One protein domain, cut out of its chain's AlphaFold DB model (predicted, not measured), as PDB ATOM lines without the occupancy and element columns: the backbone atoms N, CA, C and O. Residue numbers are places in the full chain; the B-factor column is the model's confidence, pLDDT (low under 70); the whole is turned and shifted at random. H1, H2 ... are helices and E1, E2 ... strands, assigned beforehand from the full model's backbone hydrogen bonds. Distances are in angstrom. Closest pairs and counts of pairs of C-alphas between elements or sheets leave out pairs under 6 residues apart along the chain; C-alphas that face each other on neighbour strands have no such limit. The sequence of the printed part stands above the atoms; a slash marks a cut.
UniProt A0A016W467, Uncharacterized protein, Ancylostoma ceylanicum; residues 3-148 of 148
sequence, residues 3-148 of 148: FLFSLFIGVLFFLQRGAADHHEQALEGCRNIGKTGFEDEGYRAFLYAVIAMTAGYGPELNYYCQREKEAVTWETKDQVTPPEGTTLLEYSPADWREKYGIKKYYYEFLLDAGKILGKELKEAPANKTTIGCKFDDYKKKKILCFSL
ATOM      1  N   PHE A   3      40.531 -13.914  39.007       46.69
ATOM      2  CA  PHE A   3      40.564 -14.169  37.558       46.69
ATOM      3  C   PHE A   3      39.981 -15.521  37.101       46.69
ATOM      4  O   PHE A   3      39.806 -15.726  35.906       46.69
ATOM      5  N   LEU A   4      39.660 -16.439  38.018       49.97
ATOM      6  CA  LEU A   4      39.045 -17.733  37.671       49.97
ATOM      7  C   LEU A   4      37.507 -17.675  37.640       49.97
ATOM      8  O   LEU A   4      36.879 -18.469  36.944       49.97
ATOM      9  N   PHE A   5      36.895 -16.710  38.336       47.81
ATOM     10  CA  PHE A   5      35.436 -16.546  38.364       47.81
ATOM     11  C   PHE A   5      34.882 -15.892  37.091       47.81
ATOM     12  O   PHE A   5      33.785 -16.236  36.657       47.81
ATOM     13  N   SER A   6      35.643 -15.005  36.443       53.47
ATOM     14  CA  SER A   6      35.240 -14.387  35.172       53.47
ATOM     15  C   SER A   6      35.223 -15.384  34.008       53.47
ATOM     16  O   SER A   6      34.367 -15.277  33.130       53.47
ATOM     17  N   LEU A   7      36.104 -16.391  34.028       48.66
ATOM     18  CA  LEU A   7      36.118 -17.455  33.021       48.66
ATOM     19  C   LEU A   7      34.870 -18.351  33.128       48.66
ATOM     20  O   LEU A   7      34.263 -18.689  32.116       48.66
ATOM     21  N   PHE A   8      34.444 -18.678  34.354       48.62
ATOM     22  CA  PHE A   8      33.253 -19.501  34.599       48.62
ATOM     23  C   PHE A   8      31.950 -18.808  34.180       48.62
ATOM     24  O   PHE A   8      31.071 -19.454  33.612       48.62
ATOM     25  N   ILE A   9      31.834 -17.494  34.401       57.19
ATOM     26  CA  ILE A   9      30.656 -16.725  33.968       57.19
ATOM     27  C   ILE A   9      30.616 -16.612  32.439       57.19
ATOM     28  O   ILE A   9      29.548 -16.768  31.851       57.19
ATOM     29  N   GLY A  10      31.767 -16.415  31.783       51.00
ATOM     30  CA  GLY A  10      31.852 -16.377  30.321       51.00
ATOM     31  C   GLY A  10      31.424 -17.693  29.663       51.00
ATOM     32  O   GLY A  10      30.618 -17.675  28.737       51.00
ATOM     33  N   VAL A  11      31.885 -18.840  30.178       54.00
ATOM     34  CA  VAL A  11      31.509 -20.165  29.648       54.00
ATOM     35  C   VAL A  11      30.018 -20.463  29.861       54.00
ATOM     36  O   VAL A  11      29.370 -20.975  28.951       54.00
ATOM     37  N   LEU A  12      29.440 -20.085  31.009       49.56
ATOM     38  CA  LEU A  12      28.004 -20.254  31.272       49.56
ATOM     39  C   LEU A  12      27.124 -19.353  30.387       49.56
ATOM     40  O   LEU A  12      26.080 -19.802  29.913       49.56
ATOM     41  N   PHE A  13      27.554 -18.120  30.096       47.19
ATOM     42  CA  PHE A  13      26.819 -17.217  29.199       47.19
ATOM     43  C   PHE A  13      26.871 -17.664  27.731       47.19
ATOM     44  O   PHE A  13      25.872 -17.549  27.021       47.19
ATOM     45  N   PHE A  14      28.007 -18.202  27.271       42.12
ATOM     46  CA  PHE A  14      28.110 -18.761  25.917       42.12
ATOM     47  C   PHE A  14      27.316 -20.067  25.759       42.12
ATOM     48  O   PHE A  14      26.757 -20.295  24.688       42.12
ATOM     49  N   LEU A  15      27.173 -20.872  26.821       42.03
ATOM     50  CA  LEU A  15      26.296 -22.051  26.808       42.03
ATOM     51  C   LEU A  15      24.811 -21.684  26.671       42.03
ATOM     52  O   LEU A  15      24.076 -22.383  25.981       42.03
ATOM     53  N   GLN A  16      24.362 -20.586  27.291       39.09
ATOM     54  CA  GLN A  16      22.958 -20.166  27.202       39.09
ATOM     55  C   GLN A  16      22.607 -19.488  25.874       39.09
ATOM     56  O   GLN A  16      21.476 -19.613  25.413       39.09
ATOM     57  N   ARG A  17      23.552 -18.790  25.231       35.69
ATOM     58  CA  ARG A  17      23.260 -18.009  24.013       35.69
ATOM     59  C   ARG A  17      23.456 -18.764  22.696       35.69
ATOM     60  O   ARG A  17      23.001 -18.280  21.670       35.69
ATOM     61  N   GLY A  18      24.104 -19.931  22.721       32.34
ATOM     62  CA  GLY A  18      24.253 -20.801  21.546       32.34
ATOM     63  C   GLY A  18      23.190 -21.897  21.416       32.34
ATOM     64  O   GLY A  18      23.109 -22.528  20.370       32.34
ATOM     65  N   ALA A  19      22.390 -22.143  22.460       37.56
ATOM     66  CA  ALA A  19      21.459 -23.274  22.503       37.56
ATOM     67  C   ALA A  19      19.991 -22.905  22.221       37.56
ATOM     68  O   ALA A  19      19.217 -23.787  21.864       37.56
ATOM     69  N   ALA A  20      19.604 -21.633  22.361       34.16
ATOM     70  CA  ALA A  20      18.197 -21.231  22.283       34.16
ATOM     71  C   ALA A  20      17.696 -21.035  20.837       34.16
ATOM     72  O   ALA A  20      16.694 -21.622  20.446       34.16
ATOM     73  N   ASP A  21      18.418 -20.308  19.979       33.28
ATOM     74  CA  ASP A  21      17.784 -19.761  18.763       33.28
ATOM     75  C   ASP A  21      17.595 -20.734  17.583       33.28
ATOM     76  O   ASP A  21      16.790 -20.461  16.694       33.28
ATOM     77  N   HIS A  22      18.268 -21.890  17.563       37.59
ATOM     78  CA  HIS A  22      18.071 -22.896  16.502       37.59
ATOM     79  C   HIS A  22      17.499 -24.228  16.999       37.59
ATOM     80  O   HIS A  22      16.870 -24.948  16.226       37.59
ATOM     81  N   HIS A  23      17.664 -24.556  18.285       34.81
ATOM     82  CA  HIS A  23      17.164 -25.813  18.846       34.81
ATOM     83  C   HIS A  23      15.796 -25.675  19.531       34.81
ATOM     84  O   HIS A  23      15.033 -26.640  19.498       34.81
ATOM     85  N   GLU A  24      15.423 -24.509  20.081       31.38
ATOM     86  CA  GLU A  24      14.078 -24.329  20.663       31.38
ATOM     87  C   GLU A  24      12.986 -24.295  19.584       31.38
ATOM     88  O   GLU A  24      11.940 -24.920  19.762       31.38
ATOM     89  N   GLN A  25      13.255 -23.719  18.405       37.28
ATOM     90  CA  GLN A  25      12.329 -23.783  17.259       37.28
ATOM     91  C   GLN A  25      12.151 -25.204  16.696       37.28
ATOM     92  O   GLN A  25      11.119 -25.506  16.099       37.28
ATOM     93  N   ALA A  26      13.118 -26.101  16.914       40.31
ATOM     94  CA  ALA A  26      12.999 -27.512  16.550       40.31
ATOM     95  C   ALA A  26      12.129 -28.317  17.540       40.31
ATOM     96  O   ALA A  26      11.817 -29.474  17.279       40.31
ATOM     97  N   LEU A  27      11.727 -27.752  18.683       42.75
ATOM     98  CA  LEU A  27      10.920 -28.449  19.698       42.75
ATOM     99  C   LEU A  27       9.568 -27.757  19.958       42.75
ATOM    100  O   LEU A  27       8.582 -28.432  20.280       42.75
ATOM    101  N   GLU A  28       9.474 -26.441  19.752       41.91
ATOM    102  CA  GLU A  28       8.221 -25.684  19.800       41.91
ATOM    103  C   GLU A  28       7.385 -25.885  18.526       41.91
ATOM    104  O   GLU A  28       7.638 -25.315  17.471       41.91
ATOM    105  N   GLY A  29       6.327 -26.689  18.621       48.75
ATOM    106  CA  GLY A  29       5.287 -26.738  17.581       48.75
ATOM    107  C   GLY A  29       4.538 -28.060  17.499       48.75
ATOM    108  O   GLY A  29       3.374 -28.094  17.100       48.75
ATOM    109  N   CYS A  30       5.169 -29.148  17.941       57.56
ATOM    110  CA  CYS A  30       4.605 -30.494  17.840       57.56
ATOM    111  C   CYS A  30       3.971 -31.026  19.131       57.56
ATOM    112  O   CYS A  30       3.306 -32.059  19.103       57.56
ATOM    113  N   ARG A  31       4.067 -30.287  20.248       54.00
ATOM    114  CA  ARG A  31       3.418 -30.638  21.529       54.00
ATOM    115  C   ARG A  31       1.901 -30.862  21.416       54.00
ATOM    116  O   ARG A  31       1.337 -31.616  22.199       54.00
ATOM    117  N   ASN A  32       1.251 -30.258  20.417       53.31
ATOM    118  CA  ASN A  32      -0.197 -30.351  20.199       53.31
ATOM    119  C   ASN A  32      -0.632 -31.460  19.219       53.31
ATOM    120  O   ASN A  32      -1.821 -31.552  18.925       53.31
ATOM    121  N   ILE A  33       0.267 -32.327  18.725       53.09
ATOM    122  CA  ILE A  33      -0.111 -33.474  17.858       53.09
ATOM    123  C   ILE A  33      -0.679 -34.650  18.692       53.09
ATOM    124  O   ILE A  33      -0.824 -35.772  18.213       53.09
ATOM    125  N   GLY A  34      -1.067 -34.396  19.948       47.28
ATOM    126  CA  GLY A  34      -1.712 -35.361  20.837       47.28
ATOM    127  C   GLY A  34      -0.781 -36.486  21.297       47.28
ATOM    128  O   GLY A  34       0.394 -36.519  20.933       47.28
ATOM    129  N   LYS A  35      -1.337 -37.442  22.061       48.91
ATOM    130  CA  LYS A  35      -0.701 -38.682  22.580       48.91
ATOM    131  C   LYS A  35      -0.196 -39.656  21.495       48.91
ATOM    132  O   LYS A  35      -0.130 -40.868  21.670       48.91
ATOM    133  N   THR A  36       0.027 -39.129  20.305       46.81
ATOM    134  CA  THR A  36       0.197 -39.831  19.046       46.81
ATOM    135  C   THR A  36       1.487 -39.425  18.350       46.81
ATOM    136  O   THR A  36       1.802 -40.070  17.369       46.81
ATOM    137  N   GLY A  37       2.264 -38.449  18.844       52.91
ATOM    138  CA  GLY A  37       3.630 -38.116  18.386       52.91
ATOM    139  C   GLY A  37       4.736 -38.762  19.238       52.91
ATOM    140  O   GLY A  37       4.449 -39.667  20.023       52.91
ATOM    141  N   PHE A  38       5.994 -38.322  19.097       57.06
ATOM    142  CA  PHE A  38       7.024 -38.600  20.114       57.06
ATOM    143  C   PHE A  38       6.679 -37.788  21.375       57.06
ATOM    144  O   PHE A  38       6.889 -36.577  21.400       57.06
ATOM    145  N   GLU A  39       6.126 -38.432  22.409       58.22
ATOM    146  CA  GLU A  39       5.773 -37.743  23.665       58.22
ATOM    147  C   GLU A  39       7.014 -37.255  24.436       58.22
ATOM    148  O   GLU A  39       6.956 -36.239  25.127       58.22
ATOM    149  N   ASP A  40       8.146 -37.951  24.289       69.88
ATOM    150  CA  ASP A  40       9.409 -37.617  24.947       69.88
ATOM    151  C   ASP A  40      10.312 -36.774  24.028       69.88
ATOM    152  O   ASP A  40      10.816 -37.243  22.997       69.88
ATOM    153  N   GLU A  41      10.533 -35.515  24.417       71.44
ATOM    154  CA  GLU A  41      11.354 -34.564  23.661       71.44
ATOM    155  C   GLU A  41      12.834 -34.984  23.600       71.44
ATOM    156  O   GLU A  41      13.510 -34.701  22.610       71.44
ATOM    157  N   GLY A  42      13.327 -35.699  24.616       75.62
ATOM    158  CA  GLY A  42      14.699 -36.193  24.701       75.62
ATOM    159  C   GLY A  42      14.959 -37.373  23.767       75.62
ATOM    160  O   GLY A  42      15.980 -37.396  23.080       75.62
ATOM    161  N   TYR A  43      14.031 -38.328  23.669       79.12
ATOM    162  CA  TYR A  43      14.131 -39.423  22.692       79.12
ATOM    163  C   TYR A  43      14.058 -38.923  21.255       79.12
ATOM    164  O   TYR A  43      14.810 -39.391  20.397       79.12
ATOM    165  N   ARG A  44      13.192 -37.939  21.011       79.75
ATOM    166  CA  ARG A  44      13.081 -37.265  19.720       79.75
ATOM    167  C   ARG A  44      14.394 -36.579  19.335       79.75
ATOM    168  O   ARG A  44      14.931 -36.853  18.265       79.75
ATOM    169  N   ALA A  45      14.942 -35.745  20.222       80.19
ATOM    170  CA  ALA A  45      16.212 -35.056  19.988       80.19
ATOM    171  C   ALA A  45      17.372 -36.040  19.769       80.19
ATOM    172  O   ALA A  45      18.186 -35.850  18.865       80.19
ATOM    173  N   PHE A  46      17.421 -37.125  20.550       84.50
ATOM    174  CA  PHE A  46      18.434 -38.167  20.405       84.50
ATOM    175  C   PHE A  46      18.367 -38.853  19.035       84.50
ATOM    176  O   PHE A  46      19.391 -38.966  18.361       84.50
ATOM    177  N   LEU A  47      17.177 -39.270  18.590       86.81
ATOM    178  CA  LEU A  47      17.000 -39.889  17.276       86.81
ATOM    179  C   LEU A  47      17.465 -38.952  16.152       86.81
ATOM    180  O   LEU A  47      18.237 -39.373  15.290       86.81
ATOM    181  N   TYR A  48      17.047 -37.680  16.179       85.06
ATOM    182  CA  TYR A  48      17.435 -36.707  15.156       85.06
ATOM    183  C   TYR A  48      18.935 -36.461  15.111       85.06
ATOM    184  O   TYR A  48      19.507 -36.458  14.022       85.06
ATOM    185  N   ALA A  49      19.583 -36.330  16.269       87.19
ATOM    186  CA  ALA A  49      21.032 -36.185  16.330       87.19
ATOM    187  C   ALA A  49      21.742 -37.369  15.653       87.19
ATOM    188  O   ALA A  49      22.662 -37.169  14.861       87.19
ATOM    189  N   VAL A  50      21.299 -38.605  15.907       90.25
ATOM    190  CA  VAL A  50      21.900 -39.798  15.291       90.25
ATOM    191  C   VAL A  50      21.669 -39.834  13.775       90.25
ATOM    192  O   VAL A  50      22.612 -40.137  13.037       90.25
ATOM    193  N   ILE A  51      20.463 -39.499  13.300       90.94
ATOM    194  CA  ILE A  51      20.150 -39.429  11.861       90.94
ATOM    195  C   ILE A  51      21.029 -38.376  11.181       90.94
ATOM    196  O   ILE A  51      21.713 -38.699  10.213       90.94
ATOM    197  N   ALA A  52      21.066 -37.151  11.713       88.12
ATOM    198  CA  ALA A  52      21.827 -36.033  11.155       88.12
ATOM    199  C   ALA A  52      23.328 -36.345  11.056       88.12
ATOM    200  O   ALA A  52      23.943 -36.150  10.003       88.12
ATOM    201  N   MET A  53      23.904 -36.904  12.128       88.38
ATOM    202  CA  MET A  53      25.304 -37.332  12.149       88.38
ATOM    203  C   MET A  53      25.582 -38.437  11.127       88.38
ATOM    204  O   MET A  53      26.590 -38.385  10.426       88.38
ATOM    205  N   THR A  54      24.706 -39.441  11.033       91.38
ATOM    206  CA  THR A  54      24.929 -40.593  10.145       91.38
ATOM    207  C   THR A  54      24.742 -40.228   8.673       91.38
ATOM    208  O   THR A  54      25.490 -40.705   7.817       91.38
ATOM    209  N   ALA A  55      23.776 -39.358   8.383       88.38
ATOM    210  CA  ALA A  55      23.489 -38.895   7.037       88.38
ATOM    211  C   ALA A  55      24.549 -37.918   6.498       88.38
ATOM    212  O   ALA A  55      24.737 -37.811   5.290       88.38
ATOM    213  N   GLY A  56      25.300 -37.264   7.390       85.38
ATOM    214  CA  GLY A  56      26.362 -36.325   7.024       85.38
ATOM    215  C   GLY A  56      25.876 -34.895   6.784       85.38
ATOM    216  O   GLY A  56      26.648 -34.085   6.286       85.38
ATOM    217  N   TYR A  57      24.638 -34.574   7.171       74.19
ATOM    218  CA  TYR A  57      24.075 -33.220   7.081       74.19
ATOM    219  C   TYR A  57      24.546 -32.289   8.214       74.19
ATOM    220  O   TYR A  57      24.243 -31.102   8.205       74.19
ATOM    221  N   GLY A  58      25.277 -32.793   9.217       68.38
ATOM    222  CA  GLY A  58      25.719 -31.969  10.347       68.38
ATOM    223  C   GLY A  58      24.530 -31.270  11.038       68.38
ATOM    224  O   GLY A  58      23.491 -31.904  11.213       68.38
ATOM    225  N   PRO A  59      24.639 -29.987  11.432       64.62
ATOM    226  CA  PRO A  59      23.525 -29.231  12.009       64.62
ATOM    227  C   PRO A  59      22.480 -28.759  10.975       64.62
ATOM    228  O   PRO A  59      21.531 -28.085  11.357       64.62
ATOM    229  N   GLU A  60      22.635 -29.073   9.683       74.88
ATOM    230  CA  GLU A  60      21.759 -28.572   8.610       74.88
ATOM    231  C   GLU A  60      20.454 -29.371   8.460       74.88
ATOM    232  O   GLU A  60      19.521 -28.906   7.799       74.88
ATOM    233  N   LEU A  61      20.367 -30.566   9.062       80.31
ATOM    234  CA  LEU A  61      19.126 -31.340   9.082       80.31
ATOM    235  C   LEU A  61      18.123 -30.676  10.032       80.31
ATOM    236  O   LEU A  61      18.233 -30.777  11.255       80.31
ATOM    237  N   ASN A  62      17.122 -30.023   9.456       80.94
ATOM    238  CA  ASN A  62      16.082 -29.320  10.186       80.94
ATOM    239  C   ASN A  62      14.946 -30.267  10.558       80.94
ATOM    240  O   ASN A  62      14.436 -31.027   9.731       80.94
ATOM    241  N   TYR A  63      14.489 -30.175  11.799       78.44
ATOM    242  CA  TYR A  63      13.237 -30.801  12.186       78.44
ATOM    243  C   TYR A  63      12.050 -29.944  11.744       78.44
ATOM    244  O   TYR A  63      12.050 -28.727  11.927       78.44
ATOM    245  N   TYR A  64      11.008 -30.580  11.206       81.06
ATOM    246  CA  TYR A  64       9.810 -29.877  10.767       81.06
ATOM    247  C   TYR A  64       8.537 -30.570  11.206       81.06
ATOM    248  O   TYR A  64       8.224 -31.699  10.824       81.06
ATOM    249  N   CYS A  65       7.744 -29.826  11.968       77.94
ATOM    250  CA  CYS A  65       6.576 -30.365  12.635       77.94
ATOM    251  C   CYS A  65       5.516 -30.920  11.669       77.94
ATOM    252  O   CYS A  65       4.811 -31.881  11.976       77.94
ATOM    253  N   GLN A  66       5.430 -30.359  10.461       81.31
ATOM    254  CA  GLN A  66       4.543 -30.878   9.426       81.31
ATOM    255  C   GLN A  66       4.930 -32.299   8.987       81.31
ATOM    256  O   GLN A  66       4.041 -33.115   8.761       81.31
ATOM    257  N   ARG A  67       6.231 -32.625   8.919       85.50
ATOM    258  CA  ARG A  67       6.695 -33.983   8.592       85.50
ATOM    259  C   ARG A  67       6.343 -34.981   9.698       85.50
ATOM    260  O   ARG A  67       5.938 -36.099   9.409       85.50
ATOM    261  N   GLU A  68       6.416 -34.569  10.965       83.00
ATOM    262  CA  GLU A  68       5.969 -35.418  12.079       83.00
ATOM    263  C   GLU A  68       4.452 -35.669  12.024       83.00
ATOM    264  O   GLU A  68       4.014 -36.804  12.193       83.00
ATOM    265  N   LYS A  69       3.634 -34.657  11.692       79.75
ATOM    266  CA  LYS A  69       2.183 -34.846  11.471       79.75
ATOM    267  C   LYS A  69       1.881 -35.817  10.331       79.75
ATOM    268  O   LYS A  69       0.934 -36.598  10.434       79.75
ATOM    269  N   GLU A  70       2.655 -35.758   9.252       82.00
ATOM    270  CA  GLU A  70       2.550 -36.697   8.133       82.00
ATOM    271  C   GLU A  70       2.885 -38.117   8.587       82.00
ATOM    272  O   GLU A  70       2.090 -39.018   8.337       82.00
ATOM    273  N   ALA A  71       3.960 -38.298   9.363       83.50
ATOM    274  CA  ALA A  71       4.319 -39.584   9.957       83.50
ATOM    275  C   ALA A  71       3.198 -40.165  10.839       83.50
ATOM    276  O   ALA A  71       2.827 -41.328  10.690       83.50
ATOM    277  N   VAL A  72       2.596 -39.344  11.705       78.75
ATOM    278  CA  VAL A  72       1.450 -39.744  12.546       78.75
ATOM    279  C   VAL A  72       0.227 -40.115  11.701       78.75
ATOM    280  O   VAL A  72      -0.455 -41.108  11.958       78.75
ATOM    281  N   THR A  73      -0.074 -39.312  10.681       78.06
ATOM    282  CA  THR A  73      -1.221 -39.549   9.793       78.06
ATOM    283  C   THR A  73      -1.040 -40.838   8.995       78.06
ATOM    284  O   THR A  73      -1.998 -41.586   8.831       78.06
ATOM    285  N   TRP A  74       0.183 -41.113   8.546       79.12
ATOM    286  CA  TRP A  74       0.543 -42.305   7.783       79.12
ATOM    287  C   TRP A  74       0.433 -43.595   8.588       79.12
ATOM    288  O   TRP A  74       0.005 -44.624   8.087       79.12
ATOM    289  N   GLU A  75       0.822 -43.555   9.858       76.12
ATOM    290  CA  GLU A  75       0.700 -44.718  10.733       76.12
ATOM    291  C   GLU A  75      -0.766 -45.038  11.069       76.12
ATOM    292  O   GLU A  75      -1.120 -46.195  11.296       76.12
ATOM    293  N   THR A  76      -1.624 -44.014  11.110       70.38
ATOM    294  CA  THR A  76      -3.033 -44.143  11.517       70.38
ATOM    295  C   THR A  76      -3.996 -44.375  10.358       70.38
ATOM    296  O   THR A  76      -5.081 -44.919  10.564       70.38
ATOM    297  N   LYS A  77      -3.629 -43.954   9.149       67.31
ATOM    298  CA  LYS A  77      -4.393 -44.180   7.926       67.31
ATOM    299  C   LYS A  77      -3.544 -45.064   7.029       67.31
ATOM    300  O   LYS A  77      -2.458 -44.639   6.670       67.31
ATOM    301  N   ASP A  78      -4.058 -46.223   6.616       61.00
ATOM    302  CA  ASP A  78      -3.429 -47.136   5.641       61.00
ATOM    303  C   ASP A  78      -3.329 -46.511   4.223       61.00
ATOM    304  O   ASP A  78      -3.713 -47.109   3.218       61.00
ATOM    305  N   GLN A  79      -2.886 -45.258   4.108       60.94
ATOM    306  CA  GLN A  79      -2.562 -44.634   2.836       60.94
ATOM    307  C   GLN A  79      -1.253 -45.246   2.327       60.94
ATOM    308  O   GLN A  79      -0.374 -45.584   3.110       60.94
ATOM    309  N   VAL A  80      -1.159 -45.454   1.010       63.12
ATOM    310  CA  VAL A  80      -0.096 -46.268   0.381       63.12
ATOM    311  C   VAL A  80       0.941 -45.416  -0.368       63.12
ATOM    312  O   VAL A  80       2.083 -45.836  -0.519       63.12
ATOM    313  N   THR A  81       0.598 -44.187  -0.765       74.81
ATOM    314  CA  THR A  81       1.531 -43.221  -1.383       74.81
ATOM    315  C   THR A  81       1.956 -42.048  -0.472       74.81
ATOM    316  O   THR A  81       1.087 -41.250  -0.100       74.81
ATOM    317  N   PRO A  82       3.255 -41.899  -0.135       73.88
ATOM    318  CA  PRO A  82       3.795 -40.739   0.586       73.88
ATOM    319  C   PRO A  82       3.356 -39.402  -0.040       73.88
ATOM    320  O   PRO A  82       3.183 -39.351  -1.263       73.88
ATOM    321  N   PRO A  83       3.206 -38.304   0.734       77.12
ATOM    322  CA  PRO A  83       2.949 -36.987   0.163       77.12
ATOM    323  C   PRO A  83       3.984 -36.625  -0.905       77.12
ATOM    324  O   PRO A  83       5.157 -37.000  -0.815       77.12
ATOM    325  N   GLU A  84       3.557 -35.880  -1.921       81.19
ATOM    326  CA  GLU A  84       4.430 -35.500  -3.028       81.19
ATOM    327  C   GLU A  84       5.688 -34.772  -2.530       81.19
ATOM    328  O   GLU A  84       5.650 -33.977  -1.588       81.19
ATOM    329  N   GLY A  85       6.827 -35.089  -3.147       79.88
ATOM    330  CA  GLY A  85       8.118 -34.528  -2.771       79.88
ATOM    331  C   GLY A  85       8.700 -35.103  -1.481       79.88
ATOM    332  O   GLY A  85       9.788 -34.688  -1.099       79.88
ATOM    333  N   THR A  86       8.054 -36.067  -0.822       82.56
ATOM    334  CA  THR A  86       8.590 -36.671   0.406       82.56
ATOM    335  C   THR A  86       9.249 -38.017   0.175       82.56
ATOM    336  O   THR A  86       8.876 -38.775  -0.716       82.56
ATOM    337  N   THR A  87      10.233 -38.318   1.013       87.12
ATOM    338  CA  THR A  87      10.793 -39.656   1.158       87.12
ATOM    339  C   THR A  87      10.286 -40.245   2.466       87.12
ATOM    340  O   THR A  87      10.350 -39.595   3.512       87.12
ATOM    341  N   LEU A  88       9.766 -41.468   2.389       87.38
ATOM    342  CA  LEU A  88       9.374 -42.254   3.548       87.38
ATOM    343  C   LEU A  88      10.562 -43.103   3.996       87.38
ATOM    344  O   LEU A  88      11.074 -43.892   3.207       87.38
ATOM    345  N   LEU A  89      10.969 -42.942   5.251       88.62
ATOM    346  CA  LEU A  89      12.010 -43.736   5.898       88.62
ATOM    347  C   LEU A  89      11.359 -44.562   7.004       88.62
ATOM    348  O   LEU A  89      10.591 -44.029   7.811       88.62
ATOM    349  N   GLU A  90      11.650 -45.856   7.059       89.00
ATOM    350  CA  GLU A  90      10.998 -46.764   7.997       89.00
ATOM    351  C   GLU A  90      12.004 -47.693   8.662       89.00
ATOM    352  O   GLU A  90      12.762 -48.398   8.009       89.00
ATOM    353  N   TYR A  91      11.927 -47.769   9.987       88.94
ATOM    354  CA  TYR A  91      12.656 -48.755  10.761       88.94
ATOM    355  C   TYR A  91      11.702 -49.576  11.628       88.94
ATOM    356  O   TYR A  91      11.059 -49.054  12.542       88.94
ATOM    357  N   SER A  92      11.634 -50.881  11.356       86.62
ATOM    358  CA  SER A  92      10.901 -51.859  12.162       86.62
ATOM    359  C   SER A  92      11.705 -53.165  12.252       86.62
ATOM    360  O   SER A  92      11.757 -53.926  11.285       86.62
ATOM    361  N   PRO A  93      12.378 -53.437  13.383       80.25
ATOM    362  CA  PRO A  93      13.137 -54.670  13.551       80.25
ATOM    363  C   PRO A  93      12.206 -55.869  13.779       80.25
ATOM    364  O   PRO A  93      11.307 -55.801  14.619       80.25
ATOM    365  N   ALA A  94      12.469 -56.980  13.080       71.44
ATOM    366  CA  ALA A  94      11.681 -58.215  13.178       71.44
ATOM    367  C   ALA A  94      11.619 -58.768  14.619       71.44
ATOM    368  O   ALA A  94      10.534 -59.061  15.116       71.44
ATOM    369  N   ASP A  95      12.756 -58.787  15.324       72.19
ATOM    370  CA  ASP A  95      12.898 -59.424  16.645       72.19
ATOM    371  C   ASP A  95      13.190 -58.417  17.769       72.19
ATOM    372  O   ASP A  95      14.019 -58.628  18.657       72.19
ATOM    373  N   TRP A  96      12.514 -57.265  17.748       71.31
ATOM    374  CA  TRP A  96      12.825 -56.149  18.653       71.31
ATOM    375  C   TRP A  96      12.793 -56.517  20.147       71.31
ATOM    376  O   TRP A  96      13.590 -55.993  20.926       71.31
ATOM    377  N   ARG A  97      11.895 -57.425  20.559       67.88
ATOM    378  CA  ARG A  97      11.779 -57.880  21.958       67.88
ATOM    379  C   ARG A  97      12.981 -58.700  22.404       67.88
ATOM    380  O   ARG A  97      13.376 -58.590  23.560       67.88
ATOM    381  N   GLU A  98      13.527 -59.508  21.503       68.44
ATOM    382  CA  GLU A  98      14.702 -60.339  21.753       68.44
ATOM    383  C   GLU A  98      15.960 -59.471  21.827       68.44
ATOM    384  O   GLU A  98      16.759 -59.615  22.748       68.44
ATOM    385  N   LYS A  99      16.078 -58.493  20.920       71.81
ATOM    386  CA  LYS A  99      17.246 -57.609  20.829       71.81
ATOM    387  C   LYS A  99      17.311 -56.547  21.935       71.81
ATOM    388  O   LYS A  99      18.396 -56.267  22.431       71.81
ATOM    389  N   TYR A 100      16.177 -55.957  22.333       72.56
ATOM    390  CA  TYR A 100      16.148 -54.770  23.211       72.56
ATOM    391  C   TYR A 100      15.391 -54.962  24.537       72.56
ATOM    392  O   TYR A 100      15.372 -54.065  25.386       72.56
ATOM    393  N   GLY A 101      14.760 -56.119  24.754       63.84
ATOM    394  CA  GLY A 101      13.989 -56.404  25.964       63.84
ATOM    395  C   GLY A 101      12.758 -55.502  26.165       63.84
ATOM    396  O   GLY A 101      12.481 -54.564  25.422       63.84
ATOM    397  N   ILE A 102      11.971 -55.791  27.208       59.72
ATOM    398  CA  ILE A 102      10.642 -55.174  27.408       59.72
ATOM    399  C   ILE A 102      10.717 -53.781  28.071       59.72
ATOM    400  O   ILE A 102       9.764 -53.011  27.976       59.72
ATOM    401  N   LYS A 103      11.821 -53.422  28.751       54.56
ATOM    402  CA  LYS A 103      11.843 -52.223  29.619       54.56
ATOM    403  C   LYS A 103      13.135 -51.398  29.700       54.56
ATOM    404  O   LYS A 103      13.114 -50.422  30.443       54.56
ATOM    405  N   LYS A 104      14.240 -51.725  29.014       51.16
ATOM    406  CA  LYS A 104      15.537 -51.094  29.363       51.16
ATOM    407  C   LYS A 104      16.388 -50.462  28.267       51.16
ATOM    408  O   LYS A 104      17.253 -49.677  28.633       51.16
ATOM    409  N   TYR A 105      16.134 -50.678  26.979       58.28
ATOM    410  CA  TYR A 105      17.091 -50.234  25.954       58.28
ATOM    411  C   TYR A 105      16.474 -49.341  24.872       58.28
ATOM    412  O   TYR A 105      16.700 -49.519  23.679       58.28
ATOM    413  N   TYR A 106      15.708 -48.331  25.307       72.81
ATOM    414  CA  TYR A 106      15.127 -47.317  24.417       72.81
ATOM    415  C   TYR A 106      16.198 -46.585  23.601       72.81
ATOM    416  O   TYR A 106      16.055 -46.456  22.392       72.81
ATOM    417  N   TYR A 107      17.304 -46.177  24.226       78.44
ATOM    418  CA  TYR A 107      18.384 -45.481  23.523       78.44
ATOM    419  C   TYR A 107      19.153 -46.368  22.540       78.44
ATOM    420  O   TYR A 107      19.578 -45.870  21.506       78.44
ATOM    421  N   GLU A 108      19.309 -47.669  22.803       84.62
ATOM    422  CA  GLU A 108      19.971 -48.575  21.851       84.62
ATOM    423  C   GLU A 108      19.107 -48.799  20.614       84.62
ATOM    424  O   GLU A 108      19.605 -48.730  19.493       84.62
ATOM    425  N   PHE A 109      17.798 -48.983  20.815       85.12
ATOM    426  CA  PHE A 109      16.840 -49.040  19.721       85.12
ATOM    427  C   PHE A 109      16.860 -47.745  18.894       85.12
ATOM    428  O   PHE A 109      16.970 -47.812  17.673       85.12
ATOM    429  N   LEU A 110      16.808 -46.575  19.546       86.50
ATOM    430  CA  LEU A 110      16.861 -45.274  18.867       86.50
ATOM    431  C   LEU A 110      18.199 -45.050  18.151       86.50
ATOM    432  O   LEU A 110      18.225 -44.440  17.086       86.50
ATOM    433  N   LEU A 111      19.304 -45.550  18.710       89.44
ATOM    434  CA  LEU A 111      20.629 -45.454  18.105       89.44
ATOM    435  C   LEU A 111      20.724 -46.312  16.840       89.44
ATOM    436  O   LEU A 111      21.256 -45.850  15.834       89.44
ATOM    437  N   ASP A 112      20.223 -47.547  16.881       90.50
ATOM    438  CA  ASP A 112      20.200 -48.439  15.716       90.50
ATOM    439  C   ASP A 112      19.274 -47.883  14.629       90.50
ATOM    440  O   ASP A 112      19.681 -47.732  13.477       90.50
ATOM    441  N   ALA A 113      18.071 -47.456  15.031       90.81
ATOM    442  CA  ALA A 113      17.116 -46.798  14.152       90.81
ATOM    443  C   ALA A 113      17.727 -45.566  13.484       90.81
ATOM    444  O   ALA A 113      17.714 -45.455  12.264       90.81
ATOM    445  N   GLY A 114      18.315 -44.659  14.266       92.00
ATOM    446  CA  GLY A 114      18.896 -43.430  13.744       92.00
ATOM    447  C   GLY A 114      20.042 -43.686  12.766       92.00
ATOM    448  O   GLY A 114      20.161 -42.981  11.767       92.00
ATOM    449  N   LYS A 115      20.861 -44.720  13.001       93.12
ATOM    450  CA  LYS A 115      21.927 -45.108  12.067       93.12
ATOM    451  C   LYS A 115      21.372 -45.643  10.751       93.12
ATOM    452  O   LYS A 115      21.924 -45.337   9.699       93.12
ATOM    453  N   ILE A 116      20.328 -46.463  10.799       93.31
ATOM    454  CA  ILE A 116      19.719 -47.041   9.595       93.31
ATOM    455  C   ILE A 116      19.004 -45.947   8.801       93.31
ATOM    456  O   ILE A 116      19.352 -45.709   7.649       93.31
ATOM    457  N   LEU A 117      18.126 -45.188   9.458       93.12
ATOM    458  CA  LEU A 117      17.387 -44.082   8.850       93.12
ATOM    459  C   LEU A 117      18.326 -42.996   8.306       93.12
ATOM    460  O   LEU A 117      18.082 -42.439   7.243       93.12
ATOM    461  N   GLY A 118      19.434 -42.711   8.996       92.12
ATOM    462  CA  GLY A 118      20.449 -41.777   8.509       92.12
ATOM    463  C   GLY A 118      21.202 -42.277   7.274       92.12
ATOM    464  O   GLY A 118      21.528 -41.476   6.404       92.12
ATOM    465  N   LYS A 119      21.455 -43.588   7.148       92.81
ATOM    466  CA  LYS A 119      22.023 -44.162   5.915       92.81
ATOM    467  C   LYS A 119      21.036 -44.073   4.756       92.81
ATOM    468  O   LYS A 119      21.428 -43.626   3.687       92.81
ATOM    469  N   GLU A 120      19.773 -44.421   4.988       91.25
ATOM    470  CA  GLU A 120      18.718 -44.293   3.975       91.25
ATOM    471  C   GLU A 120      18.568 -42.839   3.509       91.25
ATOM    472  O   GLU A 120      18.531 -42.561   2.313       91.25
ATOM    473  N   LEU A 121      18.577 -41.884   4.445       89.38
ATOM    474  CA  LEU A 121      18.509 -40.458   4.129       89.38
ATOM    475  C   LEU A 121      19.750 -39.953   3.370       89.38
ATOM    476  O   LEU A 121      19.638 -39.047   2.548       89.38
ATOM    477  N   LYS A 122      20.932 -40.524   3.625       88.50
ATOM    478  CA  LYS A 122      22.163 -40.214   2.878       88.50
ATOM    479  C   LYS A 122      22.089 -40.658   1.419       88.50
ATOM    480  O   LYS A 122      22.702 -40.039   0.556       88.50
ATOM    481  N   GLU A 123      21.395 -41.763   1.169       85.25
ATOM    482  CA  GLU A 123      21.187 -42.329  -0.165       85.25
ATOM    483  C   GLU A 123      20.005 -41.665  -0.897       85.25
ATOM    484  O   GLU A 123      19.895 -41.765  -2.120       85.25
ATOM    485  N   ALA A 124      19.146 -40.945  -0.165       79.88
ATOM    486  CA  ALA A 124      18.082 -40.119  -0.720       79.88
ATOM    487  C   ALA A 124      18.638 -38.868  -1.447       79.88
ATOM    488  O   ALA A 124      19.794 -38.486  -1.256       79.88
ATOM    489  N   PRO A 125      17.835 -38.195  -2.298       69.25
ATOM    490  CA  PRO A 125      18.266 -36.990  -3.009       69.25
ATOM    491  C   PRO A 125      18.825 -35.904  -2.071       69.25
ATOM    492  O   PRO A 125      18.254 -35.626  -1.023       69.25
ATOM    493  N   ALA A 126      19.915 -35.239  -2.469       64.81
ATOM    494  CA  ALA A 126      20.709 -34.345  -1.609       64.81
ATOM    495  C   ALA A 126      19.975 -33.103  -1.051       64.81
ATOM    496  O   ALA A 126      20.541 -32.356  -0.259       64.81
ATOM    497  N   ASN A 127      18.735 -32.853  -1.468       68.31
ATOM    498  CA  ASN A 127      17.916 -31.742  -0.988       68.31
ATOM    499  C   ASN A 127      17.013 -32.108   0.200       68.31
ATOM    500  O   ASN A 127      16.226 -31.261   0.614       68.31
ATOM    501  N   LYS A 128      17.126 -33.329   0.748       73.19
ATOM    502  CA  LYS A 128      16.336 -33.786   1.898       73.19
ATOM    503  C   LYS A 128      16.851 -33.235   3.231       73.19
ATOM    504  O   LYS A 128      17.349 -33.982   4.069       73.19
ATOM    505  N   THR A 129      16.753 -31.923   3.436       78.88
ATOM    506  CA  THR A 129      17.265 -31.243   4.643       78.88
ATOM    507  C   THR A 129      16.226 -31.099   5.744       78.88
ATOM    508  O   THR A 129      16.515 -30.513   6.785       78.88
ATOM    509  N   THR A 130      15.011 -31.598   5.527       85.25
ATOM    510  CA  THR A 130      13.920 -31.471   6.487       85.25
ATOM    511  C   THR A 130      13.400 -32.844   6.887       85.25
ATOM    512  O   THR A 130      13.091 -33.635   6.005       85.25
ATOM    513  N   ILE A 131      13.246 -33.128   8.185       87.25
ATOM    514  CA  ILE A 131      12.756 -34.422   8.689       87.25
ATOM    515  C   ILE A 131      11.714 -34.269   9.803       87.25
ATOM    516  O   ILE A 131      11.731 -33.315  10.579       87.25
ATOM    517  N   GLY A 132      10.813 -35.239   9.924       87.69
ATOM    518  CA  GLY A 132       9.992 -35.429  11.118       87.69
ATOM    519  C   GLY A 132       9.593 -36.889  11.268       87.69
ATOM    520  O   GLY A 132       9.212 -37.532  10.290       87.69
ATOM    521  N   CYS A 133       9.717 -37.412  12.486       85.94
ATOM    522  CA  CYS A 133       9.543 -38.826  12.788       85.94
ATOM    523  C   CYS A 133       8.420 -39.071  13.797       85.94
ATOM    524  O   CYS A 133       8.225 -38.308  14.739       85.94
ATOM    525  N   LYS A 134       7.753 -40.211  13.650       83.31
ATOM    526  CA  LYS A 134       6.851 -40.816  14.623       83.31
ATOM    527  C   LYS A 134       7.453 -42.129  15.119       83.31
ATOM    528  O   LYS A 134       7.978 -42.914  14.337       83.31
ATOM    529  N   PHE A 135       7.347 -42.369  16.420       79.62
ATOM    530  CA  PHE A 135       7.662 -43.634  17.072       79.62
ATOM    531  C   PHE A 135       6.433 -44.236  17.750       79.62
ATOM    532  O   PHE A 135       5.813 -43.580  18.588       79.62
ATOM    533  N   ASP A 136       6.099 -45.480  17.406       72.12
ATOM    534  CA  ASP A 136       5.139 -46.309  18.145       72.12
ATOM    535  C   ASP A 136       5.877 -47.112  19.217       72.12
ATOM    536  O   ASP A 136       6.549 -48.116  18.953       72.12
ATOM    537  N   ASP A 137       5.741 -46.651  20.455       64.06
ATOM    538  CA  ASP A 137       6.310 -47.265  21.639       64.06
ATOM    539  C   ASP A 137       5.471 -48.434  22.183       64.06
ATOM    540  O   ASP A 137       6.005 -49.219  22.974       64.06
ATOM    541  N   TYR A 138       4.218 -48.595  21.744       58.44
ATOM    542  CA  TYR A 138       3.251 -49.521  22.335       58.44
ATOM    543  C   TYR A 138       3.147 -50.871  21.622       58.44
ATOM    544  O   TYR A 138       3.030 -51.891  22.306       58.44
ATOM    545  N   LYS A 139       3.153 -50.932  20.282       55.09
ATOM    546  CA  LYS A 139       2.852 -52.196  19.574       55.09
ATOM    547  C   LYS A 139       4.006 -52.749  18.748       55.09
ATOM    548  O   LYS A 139       4.264 -53.951  18.849       55.09
ATOM    549  N   LYS A 140       4.698 -51.926  17.958       56.66
ATOM    550  CA  LYS A 140       5.665 -52.441  16.968       56.66
ATOM    551  C   LYS A 140       7.113 -51.995  17.153       56.66
ATOM    552  O   LYS A 140       7.958 -52.527  16.441       56.66
ATOM    553  N   LYS A 141       7.409 -51.061  18.075       71.50
ATOM    554  CA  LYS A 141       8.717 -50.372  18.138       71.50
ATOM    555  C   LYS A 141       9.175 -50.022  16.721       71.50
ATOM    556  O   LYS A 141      10.220 -50.457  16.248       71.50
ATOM    557  N   LYS A 142       8.297 -49.304  16.025       82.31
ATOM    558  CA  LYS A 142       8.501 -48.834  14.661       82.31
ATOM    559  C   LYS A 142       8.789 -47.345  14.717       82.31
ATOM    560  O   LYS A 142       8.141 -46.623  15.472       82.31
ATOM    561  N   ILE A 143       9.759 -46.908  13.928       87.69
ATOM    562  CA  ILE A 143       9.993 -45.497  13.651       87.69
ATOM    563  C   ILE A 143       9.668 -45.251  12.188       87.69
ATOM    564  O   ILE A 143      10.150 -45.964  11.311       87.69
ATOM    565  N   LEU A 144       8.850 -44.238  11.947       88.31
ATOM    566  CA  LEU A 144       8.484 -43.767  10.626       88.31
ATOM    567  C   LEU A 144       8.901 -42.309  10.503       88.31
ATOM    568  O   LEU A 144       8.478 -41.495  11.320       88.31
ATOM    569  N   CYS A 145       9.699 -41.964   9.502       88.81
ATOM    570  CA  CYS A 145      10.111 -40.591   9.250       88.81
ATOM    571  C   CYS A 145       9.726 -40.159   7.844       88.81
ATOM    572  O   CYS A 145       9.839 -40.924   6.891       88.81
ATOM    573  N   PHE A 146       9.318 -38.902   7.720       88.38
ATOM    574  CA  PHE A 146       9.168 -38.231   6.438       88.38
ATOM    575  C   PHE A 146      10.280 -37.209   6.282       88.38
ATOM    576  O   PHE A 146      10.511 -36.414   7.199       88.38
ATOM    577  N   SER A 147      10.931 -37.204   5.120       89.00
ATOM    578  CA  SER A 147      11.897 -36.171   4.754       89.00
ATOM    579  C   SER A 147      11.523 -35.440   3.466       89.00
ATOM    580  O   SER A 147      10.981 -36.047   2.542       89.00
ATOM    581  N   LEU A 148      11.804 -34.136   3.404       84.38
ATOM    582  CA  LEU A 148      11.578 -33.263   2.243       84.38
ATOM    583  C   LEU A 148      12.874 -32.615   1.785       84.38
ATOM    584  O   LEU A 148      13.653 -32.209   2.678       84.38
TER     585      LEU A 148
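Overview. This is residues 3 to 148 of the 148 residues of an uncharacterized protein of Ancylostoma ceylanicum (UniProt A0A016W467). A three-stranded sheet lies between helices, H3 and H6 over one face and H4 over the other, and H1 sticks out from this body as an arm that makes the length. The 146 printed residues include, in order, H1 H2 H3 H4 E1 H5 H6 E2 E3, of mixed class; the sheet, E1 - E3 - E2, is antiparallel. The whole is compact, radius of gyration of the C-alphas 17.0 A, yet elongated, spanning 62 by 37 by 31 A.

Arrangement. Start at H1, residues 5 to 17, which meets H2, residues 20 to 23, only through their link. Next, H3, residues 41 to 55, is on the sheet. On the opposite face find H4, residues 65 to 76, its Glu 68 C-alpha 4.1 A from that of Gly 132 in E2, residues 130 to 136, their closest pair. E1, residues 87 to 91, is antiparallel to E3, residues 142 to 147: look for N 89 and O 145, 2.8 A apart. H5, residues 96 to 100, and H6, residues 106 to 123, only just touch, only at the corner: 3 pairs of C-alphas within 8 A, closest Tyr 100 and Phe 109, 6.7 A. H6 touches H3, closest C-alphas Ile 51 and Gly 118, 4.1 A. E2 and E3 form a hairpin, with N 134 and O 144 2.8 A apart. In H1, H3, H4, H5 and H6 every O i to N i+4 pair is within hydrogen-bond range; H2 is too short for one.

Along the chain. Find C-alpha 5 at (35.436, -16.546, 38.364); H1 runs 18.9 A. H3 measures 21.0 A, H6 25.8 A, E2 20.8 A. E3 ends at C-alpha 147, (11.897, -36.171, 4.754).

Size, cuts and confidence. Residues 3 to 21 stand free. The printed part has no cut; H2 to H3 is a long link. Residues 3 to 40 are under pLDDT 70.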